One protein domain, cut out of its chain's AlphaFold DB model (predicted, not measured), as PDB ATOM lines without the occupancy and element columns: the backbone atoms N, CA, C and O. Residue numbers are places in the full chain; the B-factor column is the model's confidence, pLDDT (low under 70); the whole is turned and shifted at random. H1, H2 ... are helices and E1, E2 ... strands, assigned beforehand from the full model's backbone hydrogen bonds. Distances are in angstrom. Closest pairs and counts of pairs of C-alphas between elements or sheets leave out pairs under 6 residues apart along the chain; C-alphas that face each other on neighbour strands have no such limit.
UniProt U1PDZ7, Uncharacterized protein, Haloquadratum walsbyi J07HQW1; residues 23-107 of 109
ATOM      1  N   GLY A  23      45.709  30.678  22.626       75.06
ATOM      2  CA  GLY A  23      45.578  29.876  23.853       75.06
ATOM      3  C   GLY A  23      44.313  30.162  24.680       75.06
ATOM      4  O   GLY A  23      44.031  29.441  25.632       75.06
ATOM      5  N   GLY A  24      43.534  31.187  24.305       76.62
ATOM      6  CA  GLY A  24      42.382  31.689  25.065       76.62
ATOM      7  C   GLY A  24      42.763  32.762  26.097       76.62
ATOM      8  O   GLY A  24      43.854  32.739  26.654       76.62
ATOM      9  N   GLY A  25      41.852  33.712  26.343       77.19
ATOM     10  CA  GLY A  25      42.070  34.842  27.259       77.19
ATOM     11  C   GLY A  25      43.120  35.859  26.787       77.19
ATOM     12  O   GLY A  25      43.796  35.677  25.778       77.19
ATOM     13  N   THR A  26      43.242  36.956  27.531       80.62
ATOM     14  CA  THR A  26      44.280  37.979  27.352       80.62
ATOM     15  C   THR A  26      44.824  38.334  28.732       80.62
ATOM     16  O   THR A  26      44.120  38.985  29.504       80.62
ATOM     17  N   ASN A  27      46.045  37.895  29.045       84.44
ATOM     18  CA  ASN A  27      46.745  38.254  30.280       84.44
ATOM     19  C   ASN A  27      47.755  39.367  29.976       84.44
ATOM     20  O   ASN A  27      48.838  39.114  29.446       84.44
ATOM     21  N   MET A  28      47.353  40.611  30.230       83.19
ATOM     22  CA  MET A  28      48.179  41.792  29.979       83.19
ATOM     23  C   MET A  28      49.264  41.959  31.043       83.19
ATOM     24  O   MET A  28      50.342  42.426  30.691       83.19
ATOM     25  N   ASN A  29      49.029  41.540  32.292       85.62
ATOM     26  CA  ASN A  29      50.044  41.601  33.353       85.62
ATOM     27  C   ASN A  29      51.262  40.734  33.022       85.62
ATOM     28  O   ASN A  29      52.372  41.250  32.962       85.62
ATOM     29  N   ALA A  30      51.054  39.456  32.703       86.69
ATOM     30  CA  ALA A  30      52.146  38.549  32.345       86.69
ATOM     31  C   ALA A  30      52.883  39.006  31.073       86.69
ATOM     32  O   ALA A  30      54.104  38.888  30.973       86.69
ATOM     33  N   GLY A  31      52.142  39.555  30.102       87.69
ATOM     34  CA  GLY A  31      52.730  40.137  28.897       87.69
ATOM     35  C   GLY A  31      53.592  41.367  29.194       87.69
ATOM     36  O   GLY A  31      54.670  41.501  28.623       87.69
ATOM     37  N   LEU A  32      53.140  42.238  30.101       87.75
ATOM     38  CA  LEU A  32      53.890  43.413  30.539       87.75
ATOM     39  C   LEU A  32      55.161  43.015  31.296       87.75
ATOM     40  O   LEU A  32      56.230  43.504  30.956       87.75
ATOM     41  N   GLU A  33      55.057  42.102  32.264       89.75
ATOM     42  CA  GLU A  33      56.200  41.580  33.027       89.75
ATOM     43  C   GLU A  33      57.264  40.989  32.098       89.75
ATOM     44  O   GLU A  33      58.421  41.393  32.145       89.75
ATOM     45  N   THR A  34      56.850  40.129  31.160       91.06
ATOM     46  CA  THR A  34      57.768  39.535  30.176       91.06
ATOM     47  C   THR A  34      58.441  40.604  29.309       91.06
ATOM     48  O   THR A  34      59.629  40.507  29.011       91.06
ATOM     49  N   ALA A  35      57.699  41.635  28.891       90.19
ATOM     50  CA  ALA A  35      58.253  42.713  28.076       90.19
ATOM     51  C   ALA A  35      59.264  43.572  28.853       90.19
ATOM     52  O   ALA A  35      60.281  43.966  28.289       90.19
ATOM     53  N   ILE A  36      59.005  43.841  30.134       88.88
ATOM     54  CA  ILE A  36      59.942  44.557  31.010       88.88
ATOM     55  C   ILE A  36      61.217  43.742  31.188       88.88
ATOM     56  O   ILE A  36      62.301  44.293  31.039       88.88
ATOM     57  N   ASP A  37      61.101  42.439  31.449       90.94
ATOM     58  CA  ASP A  37      62.263  41.566  31.622       90.94
ATOM     59  C   ASP A  37      63.157  41.573  30.374       90.94
ATOM     60  O   ASP A  37      64.375  41.707  30.493       90.94
ATOM     61  N   LEU A  38      62.562  41.532  29.176       89.56
ATOM     62  CA  LEU A  38      63.292  41.640  27.906       89.56
ATOM     63  C   LEU A  38      63.975  43.001  27.712       89.56
ATOM     64  O   LEU A  38      65.016  43.072  27.069       89.56
ATOM     65  N   LEU A  39      63.396  44.083  28.236       88.94
ATOM     66  CA  LEU A  39      63.940  45.440  28.102       88.94
ATOM     67  C   LEU A  39      64.886  45.827  29.246       88.94
ATOM     68  O   LEU A  39      65.585  46.833  29.141       88.94
ATOM     69  N   SER A  40      64.936  45.031  30.317       85.50
ATOM     70  CA  SER A  40      65.695  45.337  31.533       85.50
ATOM     71  C   SER A  40      67.199  45.487  31.288       85.50
ATOM     72  O   SER A  40      67.845  46.343  31.891       85.50
ATOM     73  N   GLU A  41      67.754  44.739  30.327       84.56
ATOM     74  CA  GLU A  41      69.162  44.846  29.917       84.56
ATOM     75  C   GLU A  41      69.511  46.180  29.230       84.56
ATOM     76  O   GLU A  41      70.680  46.477  28.970       84.56
ATOM     77  N   HIS A  42      68.503  46.997  28.928       83.38
ATOM     78  CA  HIS A  42      68.630  48.254  28.205       83.38
ATOM     79  C   HIS A  42      68.130  49.468  28.997       83.38
ATOM     80  O   HIS A  42      68.029  50.554  28.430       83.38
ATOM     81  N   GLU A  43      67.835  49.329  30.290       77.19
ATOM     82  CA  GLU A  43      67.330  50.434  31.125       77.19
ATOM     83  C   GLU A  43      68.361  51.538  31.372       77.19
ATOM     84  O   GLU A  43      68.004  52.706  31.489       77.19
ATOM     85  N   GLU A  44      69.647  51.187  31.403       78.75
ATOM     86  CA  GLU A  44      70.747  52.147  31.566       78.75
ATOM     87  C   GLU A  44      71.308  52.646  30.223       78.75
ATOM     88  O   GLU A  44      72.311  53.364  30.186       78.75
ATOM     89  N   ALA A  45      70.695  52.253  29.101       80.62
ATOM     90  CA  ALA A  45      71.123  52.715  27.789       80.62
ATOM     91  C   ALA A  45      70.872  54.224  27.636       80.62
ATOM     92  O   ALA A  45      69.904  54.777  28.158       80.62
ATOM     93  N   ASP A  46      71.743  54.904  26.887       81.25
ATOM     94  CA  ASP A  46      71.559  56.320  26.573       81.25
ATOM     95  C   ASP A  46      70.240  56.517  25.808       81.25
ATOM     96  O   ASP A  46      70.110  56.098  24.654       81.25
ATOM     97  N   ALA A  47      69.282  57.198  26.444       74.50
ATOM     98  CA  ALA A  47      67.947  57.454  25.908       74.50
ATOM     99  C   ALA A  47      67.948  58.256  24.591       74.50
ATOM    100  O   ALA A  47      66.954  58.265  23.861       74.50
ATOM    101  N   THR A  48      69.050  58.941  24.263       80.00
ATOM    102  CA  THR A  48      69.217  59.628  22.972       80.00
ATOM    103  C   THR A  48      69.604  58.679  21.836       80.00
ATOM    104  O   THR A  48      69.426  59.020  20.665       80.00
ATOM    105  N   GLN A  49      70.107  57.488  22.170       81.50
ATOM    106  CA  GLN A  49      70.531  56.459  21.222       81.50
ATOM    107  C   GLN A  49      69.554  55.287  21.152       81.50
ATOM    108  O   GLN A  49      69.354  54.730  20.072       81.50
ATOM    109  N   LEU A  50      68.944  54.918  22.279       80.00
ATOM    110  CA  LEU A  50      68.022  53.796  22.374       80.00
ATOM    111  C   LEU A  50      66.801  54.186  23.205       80.00
ATOM    112  O   LEU A  50      66.920  54.696  24.310       80.00
ATOM    113  N   ASN A  51      65.617  53.940  22.653       82.19
ATOM    114  CA  ASN A  51      64.353  54.261  23.297       82.19
ATOM    115  C   ASN A  51      63.499  52.991  23.408       82.19
ATOM    116  O   ASN A  51      63.209  52.354  22.391       82.19
ATOM    117  N   ASN A  52      63.104  52.633  24.630       88.25
ATOM    118  CA  ASN A  52      62.437  51.371  24.941       88.25
ATOM    119  C   ASN A  52      60.917  51.537  24.927       88.25
ATOM    120  O   ASN A  52      60.359  52.353  25.662       88.25
ATOM    121  N   TRP A  53      60.244  50.744  24.091       89.19
ATOM    122  CA  TRP A  53      58.792  50.792  23.934       89.19
ATOM    123  C   TRP A  53      58.164  49.416  24.112       89.19
ATOM    124  O   TRP A  53      58.531  48.458  23.434       89.19
ATOM    125  N   VAL A  54      57.135  49.353  24.948       89.81
ATOM    126  CA  VAL A  54      56.181  48.247  25.007       89.81
ATOM    127  C   VAL A  54      54.938  48.654  24.222       89.81
ATOM    128  O   VAL A  54      54.288  49.656  24.530       89.81
ATOM    129  N   VAL A  55      54.589  47.883  23.192       90.12
ATOM    130  CA  VAL A  55      53.401  48.138  22.367       90.12
ATOM    131  C   VAL A  55      52.403  46.997  22.523       90.12
ATOM    132  O   VAL A  55      52.618  45.895  22.024       90.12
ATOM    133  N   PHE A  56      51.273  47.273  23.170       87.31
ATOM    134  CA  PHE A  56      50.151  46.341  23.226       87.31
ATOM    135  C   PHE A  56      49.276  46.480  21.983       87.31
ATOM    136  O   PHE A  56      48.724  47.546  21.721       87.31
ATOM    137  N   LEU A  57      49.087  45.381  21.258       86.88
ATOM    138  CA  LEU A  57      48.121  45.253  20.167       86.88
ATOM    139  C   LEU A  57      47.023  44.295  20.623       86.88
ATOM    140  O   LEU A  57      47.257  43.094  20.726       86.88
ATOM    141  N   THR A  58      45.833  44.810  20.932       82.19
ATOM    142  CA  THR A  58      44.756  43.969  21.476       82.19
ATOM    143  C   THR A  58      43.390  44.313  20.906       82.19
ATOM    144  O   THR A  58      43.049  45.482  20.739       82.19
ATOM    145  N   ASN A  59      42.573  43.294  20.626       80.25
ATOM    146  CA  ASN A  59      41.190  43.473  20.183       80.25
ATOM    147  C   ASN A  59      40.156  43.507  21.315       80.25
ATOM    148  O   ASN A  59      38.977  43.769  21.065       80.25
ATOM    149  N   MET A  60      40.588  43.273  22.553       69.56
ATOM    150  CA  MET A  60      39.754  43.282  23.748       69.56
ATOM    151  C   MET A  60      40.550  43.827  24.940       69.56
ATOM    152  O   MET A  60      41.777  43.776  24.964       69.56
ATOM    153  N   MET A  61      39.864  44.374  25.944       65.81
ATOM    154  CA  MET A  61      40.524  44.688  27.216       65.81
ATOM    155  C   MET A  61      40.996  43.398  27.897       65.81
ATOM    156  O   MET A  61      40.375  42.353  27.696       65.81
ATOM    157  N   SER A  62      42.041  43.501  28.727       65.38
ATOM    158  CA  SER A  62      42.552  42.376  29.516       65.38
ATOM    159  C   SER A  62      41.431  41.584  30.195       65.38
ATOM    160  O   SER A  62      40.493  42.177  30.748       65.38
ATOM    161  N   SER A  63      41.559  40.256  30.185       62.53
ATOM    162  CA  SER A  63      40.769  39.367  31.040       62.53
ATOM    163  C   SER A  63      41.348  39.239  32.454       62.53
ATOM    164  O   SER A  63      40.802  38.480  33.251       62.53
ATOM    165  N   ASP A  64      42.433  39.957  32.767       64.56
ATOM    166  CA  ASP A  64      43.046  39.950  34.095       64.56
ATOM    167  C   ASP A  64      42.073  40.394  35.187       64.56
ATOM    168  O   ASP A  64      41.264  41.314  35.018       64.56
ATOM    169  N   ILE A  65      42.204  39.736  36.337       58.03
ATOM    170  CA  ILE A  65      41.382  39.966  37.528       58.03
ATOM    171  C   ILE A  65      41.761  41.294  38.211       58.03
ATOM    172  O   ILE A  65      40.914  41.894  38.870       58.03
ATOM    173  N   ASP A  66      42.988  41.796  38.004       66.00
ATOM    174  CA  ASP A  66      43.491  43.015  38.646       66.00
ATOM    175  C   ASP A  66      44.103  44.011  37.647       66.00
ATOM    176  O   ASP A  66      45.265  43.911  37.247       66.00
ATOM    177  N   ARG A  67      43.291  45.001  37.256       66.25
ATOM    178  CA  ARG A  67      43.696  46.111  36.374       66.25
ATOM    179  C   ARG A  67      44.552  47.167  37.068       66.25
ATOM    180  O   ARG A  67      45.232  47.919  36.376       66.25
ATOM    181  N   ASN A  68      44.483  47.279  38.396       68.19
ATOM    182  CA  ASN A  68      45.232  48.311  39.113       68.19
ATOM    183  C   ASN A  68      46.721  47.974  39.125       68.19
ATOM    184  O   ASN A  68      47.539  48.873  38.954       68.19
ATOM    185  N   ILE A  69      47.058  46.686  39.233       66.62
ATOM    186  CA  ILE A  69      48.442  46.217  39.122       66.62
ATOM    187  C   ILE A  69      49.035  46.611  37.764       66.62
ATOM    188  O   ILE A  69      50.093  47.227  37.739       66.62
ATOM    189  N   THR A  70      48.320  46.388  36.653       73.81
ATOM    190  CA  THR A  70      48.805  46.771  35.313       73.81
ATOM    191  C   THR A  70      49.136  48.260  35.220       73.81
ATOM    192  O   THR A  70      50.150  48.633  34.641       73.81
ATOM    193  N   ILE A  71      48.277  49.122  35.775       75.44
ATOM    194  CA  ILE A  71      48.457  50.580  35.719       75.44
ATOM    195  C   ILE A  71      49.681  50.998  36.534       75.44
ATOM    196  O   ILE A  71      50.524  51.724  36.014       75.44
ATOM    197  N   ILE A  72      49.806  50.498  37.767       71.62
ATOM    198  CA  ILE A  72      50.948  50.793  38.643       71.62
ATOM    199  C   ILE A  72      52.254  50.349  37.978       71.62
ATOM    200  O   ILE A  72      53.223  51.104  37.956       71.62
ATOM    201  N   THR A  73      52.274  49.157  37.379       79.75
ATOM    202  CA  THR A  73      53.450  48.657  36.665       79.75
ATOM    203  C   THR A  73      53.799  49.548  35.472       79.75
ATOM    204  O   THR A  73      54.964  49.892  35.305       79.75
ATOM    205  N   VAL A  74      52.815  49.990  34.679       84.25
ATOM    206  CA  VAL A  74      53.063  50.919  33.562       84.25
ATOM    207  C   VAL A  74      53.673  52.235  34.053       84.25
ATOM    208  O   VAL A  74      54.658  52.694  33.477       84.25
ATOM    209  N   GLU A  75      53.140  52.822  35.125       85.50
ATOM    210  CA  GLU A  75      53.678  54.063  35.699       85.50
ATOM    211  C   GLU A  75      55.131  53.885  36.163       85.50
ATOM    212  O   GLU A  75      56.006  54.646  35.751       85.50
ATOM    213  N   GLN A  76      55.415  52.823  36.920       84.62
ATOM    214  CA  GLN A  76      56.764  52.516  37.405       84.62
ATOM    215  C   GLN A  76      57.755  52.240  36.266       84.62
ATOM    216  O   GLN A  76      58.927  52.603  36.346       84.62
ATOM    217  N   THR A  77      57.310  51.604  35.182       83.62
ATOM    218  CA  THR A  77      58.173  51.356  34.015       83.62
ATOM    219  C   THR A  77      58.479  52.618  33.223       83.62
ATOM    220  O   THR A  77      59.593  52.764  32.720       83.62
ATOM    221  N   ALA A  78      57.544  53.569  33.174       86.06
ATOM    222  CA  ALA A  78      57.773  54.849  32.522       86.06
ATOM    223  C   ALA A  78      58.861  55.664  33.241       86.06
ATOM    224  O   ALA A  78      59.671  56.309  32.576       86.06
ATOM    225  N   GLU A  79      58.936  55.587  34.575       86.12
ATOM    226  CA  GLU A  79      60.020  56.198  35.364       86.12
ATOM    227  C   GLU A  79      61.400  55.604  35.037       86.12
ATOM    228  O   GLU A  79      62.412  56.290  35.149       86.12
ATOM    229  N   ARG A  80      61.435  54.351  34.571       84.62
ATOM    230  CA  ARG A  80      62.645  53.631  34.137       84.62
ATOM    231  C   ARG A  80      62.965  53.831  32.650       84.62
ATOM    232  O   ARG A  80      63.832  53.153  32.114       84.62
ATOM    233  N   GLY A  81      62.260  54.735  31.963       85.94
ATOM    234  CA  GLY A  81      62.471  55.007  30.537       85.94
ATOM    235  C   GLY A  81      61.871  53.959  29.591       85.94
ATOM    236  O   GLY A  81      62.189  53.958  28.404       85.94
ATOM    237  N   ILE A  82      60.997  53.078  30.091       87.69
ATOM    238  CA  ILE A  82      60.253  52.111  29.279       87.69
ATOM    239  C   ILE A  82      58.848  52.665  29.040       87.69
ATOM    240  O   ILE A  82      57.996  52.700  29.929       87.69
ATOM    241  N   HIS A  83      58.584  53.110  27.817       88.12
ATOM    242  CA  HIS A  83      57.310  53.724  27.459       88.12
ATOM    243  C   HIS A  83      56.302  52.680  26.990       88.12
ATOM    244  O   HIS A  83      56.620  51.807  26.190       88.12
ATOM    245  N   THR A  84      55.051  52.798  27.430       87.94
ATOM    246  CA  THR A  84      53.988  51.876  27.016       87.94
ATOM    247  C   THR A  84      52.975  52.573  26.119       87.94
ATOM    248  O   THR A  84      52.450  53.634  26.451       87.94
ATOM    249  N   THR A  85      52.643  51.950  24.990       87.94
ATOM    250  CA  THR A  85      51.531  52.354  24.121       87.94
ATOM    251  C   THR A  85      50.573  51.192  23.922       87.94
ATOM    252  O   THR A  85      50.983  50.066  23.668       87.94
ATOM    253  N   SER A  86      49.273  51.467  24.012       83.31
ATOM    254  CA  SER A  86      48.226  50.475  23.757       83.31
ATOM    255  C   SER A  86      47.404  50.847  22.530       83.31
ATOM    256  O   SER A  86      46.841  51.939  22.445       83.31
ATOM    257  N   ILE A  87      47.299  49.911  21.593       85.44
ATOM    258  CA  ILE A  87      46.562  50.026  20.339       85.44
ATOM    259  C   ILE A  87      45.407  49.020  20.372       85.44
ATOM    260  O   ILE A  87      45.598  47.805  20.392       85.44
ATOM    261  N   GLY A  88      44.184  49.553  20.380       80.31
ATOM    262  CA  GLY A  88      42.961  48.759  20.307       80.31
ATOM    263  C   GLY A  88      42.605  48.405  18.862       80.31
ATOM    264  O   GLY A  88      42.374  49.303  18.052       80.31
ATOM    265  N   CYS A  89      42.499  47.117  18.550       80.75
ATOM    266  CA  CYS A  89      42.156  46.605  17.225       80.75
ATOM    267  C   CYS A  89      40.689  46.142  17.172       80.75
ATOM    268  O   CYS A  89      40.245  45.302  17.941       80.75
ATOM    269  N   GLY A  90      39.895  46.645  16.230       70.94
ATOM    270  CA  GLY A  90      38.503  46.207  16.079       70.94
ATOM    271  C   GLY A  90      37.498  46.914  17.002       70.94
ATOM    272  O   GLY A  90      37.739  47.999  17.527       70.94
ATOM    273  N   TRP A  91      36.294  46.346  17.116       58.47
ATOM    274  CA  TRP A  91      35.087  47.100  17.496       58.47
ATOM    275  C   TRP A  91      34.816  47.153  19.006       58.47
ATOM    276  O   TRP A  91      33.975  47.939  19.452       58.47
ATOM    277  N   ALA A  92      35.527  46.356  19.809       58.03
ATOM    278  CA  ALA A  92      35.289  46.254  21.250       58.03
ATOM    279  C   ALA A  92      35.442  47.607  21.974       58.03
ATOM    280  O   ALA A  92      34.662  47.920  22.875       58.03
ATOM    281  N   ARG A  93      36.365  48.472  21.524       51.00
ATOM    282  CA  ARG A  93      36.533  49.831  22.071       51.00
ATOM    283  C   ARG A  93      35.337  50.748  21.770       51.00
ATOM    284  O   ARG A  93      34.938  51.537  22.624       51.00
ATOM    285  N   ALA A  94      34.725  50.620  20.589       51.53
ATOM    286  CA  ALA A  94      33.581  51.438  20.177       51.53
ATOM    287  C   ALA A  94      32.288  51.062  20.924       51.53
ATOM    288  O   ALA A  94      31.520  51.940  21.324       51.53
ATOM    289  N   LEU A  95      32.060  49.765  21.170       49.59
ATOM    290  CA  LEU A  95      30.912  49.299  21.958       49.59
ATOM    291  C   LEU A  95      30.999  49.761  23.424       49.59
ATOM    292  O   LEU A  95      29.982  50.077  24.044       49.59
ATOM    293  N   MET A  96      32.216  49.837  23.965       52.91
ATOM    294  CA  MET A  96      32.457  50.211  25.357       52.91
ATOM    295  C   MET A  96      32.261  51.710  25.614       52.91
ATOM    296  O   MET A  96      31.631  52.053  26.613       52.91
ATOM    297  N   TRP A  97      32.693  52.595  24.702       45.06
ATOM    298  CA  TRP A  97      32.379  54.034  24.787       45.06
ATOM    299  C   TRP A  97      30.863  54.257  24.868       45.06
ATOM    300  O   TRP A  97      30.370  54.944  25.756       45.06
ATOM    301  N   ARG A  98      30.103  53.553  24.018       45.19
ATOM    302  CA  ARG A  98      28.634  53.597  24.005       45.19
ATOM    303  C   ARG A  98      27.992  53.126  25.318       45.19
ATOM    304  O   ARG A  98      26.969  53.677  25.720       45.19
ATOM    305  N   ASN A  99      28.571  52.126  25.984       49.31
ATOM    306  CA  ASN A  99      28.067  51.608  27.260       49.31
ATOM    307  C   ASN A  99      28.482  52.469  28.464       49.31
ATOM    308  O   ASN A  99      27.694  52.616  29.397       49.31
ATOM    309  N   HIS A 100      29.672  53.074  28.441       42.69
ATOM    310  CA  HIS A 100      30.101  54.019  29.473       42.69
ATOM    311  C   HIS A 100      29.257  55.302  29.431       42.69
ATOM    312  O   HIS A 100      28.727  55.702  30.463       42.69
ATOM    313  N   SER A 101      29.005  55.858  28.235       46.75
ATOM    314  CA  SER A 101      28.134  57.031  28.053       46.75
ATOM    315  C   SER A 101      26.677  56.795  28.471       46.75
ATOM    316  O   SER A 101      25.990  57.733  28.864       46.75
ATOM    317  N   ARG A 102      26.187  55.550  28.395       50.88
ATOM    318  CA  ARG A 102      24.846  55.182  28.882       50.88
ATOM    319  C   ARG A 102      24.779  55.117  30.406       50.88
ATOM    320  O   ARG A 102      23.863  55.685  30.984       50.88
ATOM    321  N   ARG A 103      25.776  54.507  31.055       49.22
ATOM    322  CA  ARG A 103      25.832  54.409  32.526       49.22
ATOM    323  C   ARG A 103      26.056  55.760  33.209       49.22
ATOM    324  O   ARG A 103      25.569  55.952  34.314       49.22
ATOM    325  N   SER A 104      26.752  56.699  32.564       50.50
ATOM    326  CA  SER A 104      26.909  58.068  33.076       50.50
ATOM    327  C   SER A 104      25.657  58.938  32.897       50.50
ATOM    328  O   SER A 104      25.523  59.936  33.592       50.50
ATOM    329  N   GLY A 105      24.747  58.579  31.981       48.25
ATOM    330  CA  GLY A 105      23.469  59.276  31.783       48.25
ATOM    331  C   GLY A 105      22.344  58.815  32.719       48.25
ATOM    332  O   GLY A 105      21.354  59.518  32.866       48.25
ATOM    333  N   GLU A 106      22.500  57.659  33.369       47.00
ATOM    334  CA  GLU A 106      21.513  57.066  34.289       47.00
ATOM    335  C   GLU A 106      21.682  57.510  35.755       47.00
ATOM    336  O   GLU A 106      20.868  57.153  36.598       47.00
ATOM    337  N   GLN A 107      22.719  58.297  36.079       45.41
ATOM    338  CA  GLN A 107      22.937  58.841  37.432       45.41
ATOM    339  C   GLN A 107      22.434  60.283  37.616       45.41
ATOM    340  O   GLN A 107      22.614  60.866  38.682       45.41
TER     341      GLN A 107
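Overview. This is residues 23 to 107 of the 109 residues of an uncharacterized protein of Haloquadratum walsbyi J07HQW1 (UniProt U1PDZ7). A narrow ribbon of two parallel strands, E1 and E2, has helices H1 and H2 side by side over one face, while residues 97 to 107, mostly H3, stick out as an arm. The printed part has 85 residues, in the order H1, E1, H2, E2, H3, class mixed. It is loose, radius of gyration of the C-alphas 15.7 A, spanning 50 by 30 by 23 A.

Arrangement. Look first at E1, residues 52 to 58, and E2, residues 82 to 88, parallel at 19 degrees; N 54 and O 83, 2.8 A apart, are within hydrogen-bond range. With H2, residues 67 to 79, they form a strand-helix-strand unit, parallel neighbour strands with a helix between, its crossover right-handed. The closest C-alphas of H2 and E2, Val 74 and Thr 84, are 6.7 A apart. H1, residues 28 to 42, touches H2, the closest C-alphas, Asn 29 and Thr 70, 5.7 A apart; they run the same way at a shallow tilt of 15 degrees. H3, residues 92 to 105, is apart from H1, E1 and H2. Every O i to N i+4 pair is within hydrogen-bond range in H2 and H3, 9 of 11 in H1.

Along the chain. Find C-alpha 28 at (48.179, 41.792, 29.979); H1 runs 21.5 A from there. H3 runs 20.5 A to C-alpha 105 at (23.469, 59.276, 31.783).

Size, cuts and confidence. The printed part has no cut and no long link. Residues 60 to 69 and 91 to 107 have pLDDT under 70.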